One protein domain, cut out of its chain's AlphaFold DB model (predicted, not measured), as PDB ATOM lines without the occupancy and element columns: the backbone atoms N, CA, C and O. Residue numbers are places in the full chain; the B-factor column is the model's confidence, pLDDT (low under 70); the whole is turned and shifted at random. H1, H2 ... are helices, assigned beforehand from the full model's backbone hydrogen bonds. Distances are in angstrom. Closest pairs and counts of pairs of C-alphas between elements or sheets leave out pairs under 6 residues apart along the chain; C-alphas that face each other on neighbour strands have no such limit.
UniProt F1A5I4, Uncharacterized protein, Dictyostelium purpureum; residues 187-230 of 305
ATOM      1  N   LEU A 187     146.298 187.394 167.565       72.44
ATOM      2  CA  LEU A 187     145.216 187.689 166.604       72.44
ATOM      3  C   LEU A 187     143.952 186.846 166.851       72.44
ATOM      4  O   LEU A 187     142.832 187.294 166.613       72.44
ATOM      5  N   LYS A 188     144.139 185.641 167.395       79.31
ATOM      6  CA  LYS A 188     143.087 184.703 167.777       79.31
ATOM      7  C   LYS A 188     142.150 185.246 168.864       79.31
ATOM      8  O   LYS A 188     140.940 185.055 168.749       79.31
ATOM      9  N   GLU A 189     142.663 185.944 169.880       79.44
ATOM     10  CA  GLU A 189     141.805 186.568 170.896       79.44
ATOM     11  C   GLU A 189     141.014 187.736 170.306       79.44
ATOM     12  O   GLU A 189     139.807 187.820 170.521       79.44
ATOM     13  N   ARG A 190     141.656 188.585 169.493       77.88
ATOM     14  CA  ARG A 190     140.997 189.735 168.846       77.88
ATOM     15  C   ARG A 190     139.826 189.298 167.961       77.88
ATOM     16  O   ARG A 190     138.752 189.892 168.017       77.88
ATOM     17  N   ILE A 191     140.002 188.210 167.212       80.81
ATOM     18  CA  ILE A 191     138.946 187.616 166.382       80.81
ATOM     19  C   ILE A 191     137.807 187.058 167.242       80.81
ATOM     20  O   ILE A 191     136.636 187.271 166.931       80.81
ATOM     21  N   ARG A 192     138.119 186.386 168.354       81.44
ATOM     22  CA  ARG A 192     137.096 185.840 169.255       81.44
ATOM     23  C   ARG A 192     136.241 186.945 169.884       81.44
ATOM     24  O   ARG A 192     135.019 186.808 169.918       81.44
ATOM     25  N   TYR A 193     136.855 188.046 170.319       81.31
ATOM     26  CA  TYR A 193     136.118 189.207 170.831       81.31
ATOM     27  C   TYR A 193     135.276 189.884 169.748       81.31
ATOM     28  O   TYR A 193     134.140 190.269 170.018       81.31
ATOM     29  N   PHE A 194     135.778 189.945 168.512       77.75
ATOM     30  CA  PHE A 194     135.022 190.475 167.382       77.75
ATOM     31  C   PHE A 194     133.747 189.668 167.101       77.75
ATOM     32  O   PHE A 194     132.683 190.256 166.938       77.75
ATOM     33  N   PHE A 195     133.806 188.330 167.123       81.25
ATOM     34  CA  PHE A 195     132.616 187.488 166.931       81.25
ATOM     35  C   PHE A 195     131.594 187.625 168.061       81.25
ATOM     36  O   PHE A 195     130.395 187.699 167.795       81.25
ATOM     37  N   ILE A 196     132.049 187.695 169.315       82.06
ATOM     38  CA  ILE A 196     131.165 187.904 170.472       82.06
ATOM     39  C   ILE A 196     130.470 189.268 170.368       82.06
ATOM     40  O   ILE A 196     129.258 189.357 170.563       82.06
ATOM     41  N   PHE A 197     131.213 190.309 169.986       78.88
ATOM     42  CA  PHE A 197     130.663 191.631 169.697       78.88
ATOM     43  C   PHE A 197     129.658 191.591 168.535       78.88
ATOM     44  O   PHE A 197     128.578 192.170 168.637       78.88
ATOM     45  N   LEU A 198     129.954 190.862 167.455       73.50
ATOM     46  CA  LEU A 198     129.054 190.715 166.308       73.50
ATOM     47  C   LEU A 198     127.722 190.063 166.712       73.50
ATOM     48  O   LEU A 198     126.649 190.556 166.372       73.50
ATOM     49  N   ILE A 199     127.793 188.985 167.494       76.62
ATOM     50  CA  ILE A 199     126.629 188.245 168.002       76.62
ATOM     51  C   ILE A 199     125.797 189.112 168.949       76.62
ATOM     52  O   ILE A 199     124.566 189.058 168.915       76.62
ATOM     53  N   HIS A 200     126.449 189.929 169.776       74.94
ATOM     54  CA  HIS A 200     125.757 190.863 170.657       74.94
ATOM     55  C   HIS A 200     124.982 191.919 169.857       74.94
ATOM     56  O   HIS A 200     123.792 192.110 170.103       74.94
ATOM     57  N   ASN A 201     125.607 192.516 168.836       68.62
ATOM     58  CA  ASN A 201     124.952 193.487 167.952       68.62
ATOM     59  C   ASN A 201     123.798 192.877 167.138       68.62
ATOM     60  O   ASN A 201     122.814 193.559 166.870       68.62
ATOM     61  N   ILE A 202     123.877 191.593 166.778       65.00
ATOM     62  CA  ILE A 202     122.784 190.874 166.099       65.00
ATOM     63  C   ILE A 202     121.563 190.706 167.017       65.00
ATOM     64  O   ILE A 202     120.429 190.777 166.544       65.00
ATOM     65  N   LYS A 203     121.770 190.503 168.325       66.38
ATOM     66  CA  LYS A 203     120.681 190.277 169.292       66.38
ATOM     67  C   LYS A 203     119.951 191.547 169.725       66.38
ATOM     68  O   LYS A 203     118.774 191.467 170.055       66.38
ATOM     69  N   THR A 204     120.616 192.698 169.735       67.88
ATOM     70  CA  THR A 204     120.043 193.975 170.209       67.88
ATOM     71  C   THR A 204     119.420 194.822 169.095       67.88
ATOM     72  O   THR A 204     119.093 195.989 169.299       67.88
ATOM     73  N   SER A 205     119.244 194.250 167.906       47.03
ATOM     74  CA  SER A 205     119.021 195.010 166.682       47.03
ATOM     75  C   SER A 205     117.553 195.146 166.264       47.03
ATOM     76  O   SER A 205     116.841 194.164 166.068       47.03
ATOM     77  N   THR A 206     117.141 196.395 166.040       74.56
ATOM     78  CA  THR A 206     115.899 196.845 165.389       74.56
ATOM     79  C   THR A 206     115.699 196.164 164.017       74.56
ATOM     80  O   THR A 206     116.691 195.891 163.337       74.56
ATOM     81  N   PRO A 207     114.461 195.932 163.527       71.50
ATOM     82  CA  PRO A 207     114.197 195.276 162.231       71.50
ATOM     83  C   PRO A 207     114.922 195.893 161.019       71.50
ATOM     84  O   PRO A 207     115.299 195.174 160.096       71.50
ATOM     85  N   LEU A 208     115.208 197.200 161.038       67.12
ATOM     86  CA  LEU A 208     116.014 197.867 160.004       67.12
ATOM     87  C   LEU A 208     117.464 197.348 159.935       67.12
ATOM     88  O   LEU A 208     118.079 197.321 158.870       67.12
ATOM     89  N   THR A 209     118.019 196.924 161.067       72.75
ATOM     90  CA  THR A 209     119.382 196.396 161.154       72.75
ATOM     91  C   THR A 209     119.456 194.955 160.654       72.75
ATOM     92  O   THR A 209     120.480 194.558 160.107       72.75
ATOM     93  N   TRP A 210     118.361 194.194 160.743       75.12
ATOM     94  CA  TRP A 210     118.257 192.858 160.144       75.12
ATOM     95  C   TRP A 210     118.358 192.906 158.617       75.12
ATOM     96  O   TRP A 210     119.064 192.093 158.027       75.12
ATOM     97  N   LEU A 211     117.735 193.906 157.983       74.69
ATOM     98  CA  LEU A 211     117.860 194.124 156.540       74.69
ATOM     99  C   LEU A 211     119.304 194.472 156.148       74.69
ATOM    100  O   LEU A 211     119.838 193.910 155.193       74.69
ATOM    101  N   LYS A 212     119.976 195.337 156.923       71.25
ATOM    102  CA  LYS A 212     121.406 195.632 156.723       71.25
ATOM    103  C   LYS A 212     122.270 194.379 156.879       71.25
ATOM    104  O   LYS A 212     123.167 194.157 156.071       71.25
ATOM    105  N   LEU A 213     121.984 193.542 157.877       75.31
ATOM    106  CA  LEU A 213     122.714 192.297 158.108       75.31
ATOM    107  C   LEU A 213     122.496 191.286 156.975       75.31
ATOM    108  O   LEU A 213     123.442 190.621 156.561       75.31
ATOM    109  N   PHE A 214     121.273 191.208 156.442       79.31
ATOM    110  CA  PHE A 214     120.939 190.377 155.289       79.31
ATOM    111  C   PHE A 214     121.706 190.816 154.040       79.31
ATOM    112  O   PHE A 214     122.300 189.973 153.378       79.31
ATOM    113  N   PHE A 215     121.778 192.121 153.759       76.44
ATOM    114  CA  PHE A 215     122.597 192.636 152.657       76.44
ATOM    115  C   PHE A 215     124.075 192.283 152.830       76.44
ATOM    116  O   PHE A 215     124.689 191.768 151.900       76.44
ATOM    117  N   VAL A 216     124.634 192.481 154.027       76.69
ATOM    118  CA  VAL A 216     126.028 192.108 154.321       76.69
ATOM    119  C   VAL A 216     126.252 190.605 154.128       76.69
ATOM    120  O   VAL A 216     127.233 190.211 153.500       76.69
ATOM    121  N   ALA A 217     125.332 189.760 154.597       78.50
ATOM    122  CA  ALA A 217     125.398 188.319 154.385       78.50
ATOM    123  C   ALA A 217     125.309 187.956 152.893       78.50
ATOM    124  O   ALA A 217     126.116 187.163 152.422       78.50
ATOM    125  N   CYS A 218     124.408 188.584 152.133       73.31
ATOM    126  CA  CYS A 218     124.275 188.387 150.688       73.31
ATOM    127  C   CYS A 218     125.557 188.763 149.935       73.31
ATOM    128  O   CYS A 218     125.965 188.035 149.032       73.31
ATOM    129  N   ILE A 219     126.219 189.852 150.331       73.88
ATOM    130  CA  ILE A 219     127.499 190.288 149.755       73.88
ATOM    131  C   ILE A 219     128.590 189.270 150.067       73.88
ATOM    132  O   ILE A 219     129.307 188.839 149.167       73.88
ATOM    133  N   ILE A 220     128.690 188.825 151.323       79.31
ATOM    134  CA  ILE A 220     129.664 187.804 151.729       79.31
ATOM    135  C   ILE A 220     129.416 186.504 150.958       79.31
ATOM    136  O   ILE A 220     130.355 185.939 150.401       79.31
ATOM    137  N   THR A 221     128.166 186.046 150.863       76.25
ATOM    138  CA  THR A 221     127.795 184.853 150.096       76.25
ATOM    139  C   THR A 221     128.079 185.029 148.607       76.25
ATOM    140  O   THR A 221     128.589 184.097 147.992       76.25
ATOM    141  N   GLY A 222     127.824 186.205 148.029       71.62
ATOM    142  CA  GLY A 222     128.143 186.526 146.636       71.62
ATOM    143  C   GLY A 222     129.645 186.482 146.359       71.62
ATOM    144  O   GLY A 222     130.074 185.851 145.395       71.62
ATOM    145  N   VAL A 223     130.455 187.056 147.252       71.44
ATOM    146  CA  VAL A 223     131.922 186.990 147.192       71.44
ATOM    147  C   VAL A 223     132.406 185.545 147.335       71.44
ATOM    148  O   VAL A 223     133.233 185.099 146.543       71.44
ATOM    149  N   PHE A 224     131.853 184.773 148.274       72.50
ATOM    150  CA  PHE A 224     132.185 183.355 148.430       72.50
ATOM    151  C   PHE A 224     131.796 182.528 147.198       72.50
ATOM    152  O   PHE A 224     132.603 181.728 146.736       72.50
ATOM    153  N   LEU A 225     130.611 182.734 146.615       68.94
ATOM    154  CA  LEU A 225     130.193 182.051 145.386       68.94
ATOM    155  C   LEU A 225     131.070 182.436 144.191       68.94
ATOM    156  O   LEU A 225     131.409 181.573 143.384       68.94
ATOM    157  N   ALA A 226     131.455 183.706 144.078       65.25
ATOM    158  CA  ALA A 226     132.365 184.167 143.038       65.25
ATOM    159  C   ALA A 226     133.761 183.547 143.199       65.25
ATOM    160  O   ALA A 226     134.372 183.152 142.216       65.25
ATOM    161  N   ILE A 227     134.261 183.386 144.423       65.25
ATOM    162  CA  ILE A 227     135.578 182.774 144.650       65.25
ATOM    163  C   ILE A 227     135.534 181.249 144.452       65.25
ATOM    164  O   ILE A 227     136.435 180.684 143.838       65.25
ATOM    165  N   PHE A 228     134.499 180.572 144.957       65.69
ATOM    166  CA  PHE A 228     134.414 179.107 144.923       65.69
ATOM    167  C   PHE A 228     133.896 178.556 143.597       65.69
ATOM    168  O   PHE A 228     134.363 177.512 143.139       65.69
ATOM    169  N   LYS A 229     132.898 179.210 142.996       60.19
ATOM    170  CA  LYS A 229     132.205 178.678 141.817       60.19
ATOM    171  C   LYS A 229     132.748 179.253 140.516       60.19
ATOM    172  O   LYS A 229     132.848 178.525 139.528       60.19
ATOM    173  N   PHE A 230     133.128 180.528 140.497       62.00
ATOM    174  CA  PHE A 230     133.850 181.074 139.358       62.00
ATOM    175  C   PHE A 230     135.324 180.708 139.521       62.00
ATOM    176  O   PHE A 230     136.075 181.366 140.232       62.00
TER     177      PHE A 230
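This is residues 187 to 230 of the 305 residues of an uncharacterized protein of Dictyostelium purpureum (UniProt F1A5I4). Two long helices make an open V, with H1 as one arm, H2 as the other and a tight link at the point where they come near each other. The V lies in one flat layer, and most of each arm stands free: residues 187 to 200 of H1, and residues 214 to 230, of which 214 to 228 belong to H2. The printed part has 44 residues with two named helices, in the order H1, H2, and no named strand; the class is all helix. The whole is loose, with a radius of gyration of the C-alphas of 13.2 A, and it spans 35 by 32 by 8 A.

H1 runs from Leu 187 to Lys 203 and is 24.8 A long from first to last C-alpha, beginning with C-alpha 187 at (145.216, 187.689, 166.604). After the tight link of 3 residues comes H2, Pro 207 to Phe 228, with C-alpha 207 at (114.197, 195.276, 162.231). H2 is the longest helix by residues, with 22, and is 31.1 A long, ending with C-alpha 228 at (134.414, 179.107, 144.923).

H1 and H2 are close but not clearly touching, with 1 pair of C-alphas within 8 A, those of Ile 202 and Trp 210, 7.7 A apart. They run opposite ways at a steep tilt of 44 degrees. Their centres are 17.7 A apart. In H1 and H2 every O i to N i+4 pair is within hydrogen-bond range.

The two C-alphas farthest apart are those of Thr 204 and Phe 230, 36.2 A. The printed part has no cut and no long link. Its mean pLDDT is 73.0, and 12 residues are under 70: residues 201 to 205, residue 208 and residues 225 to 230.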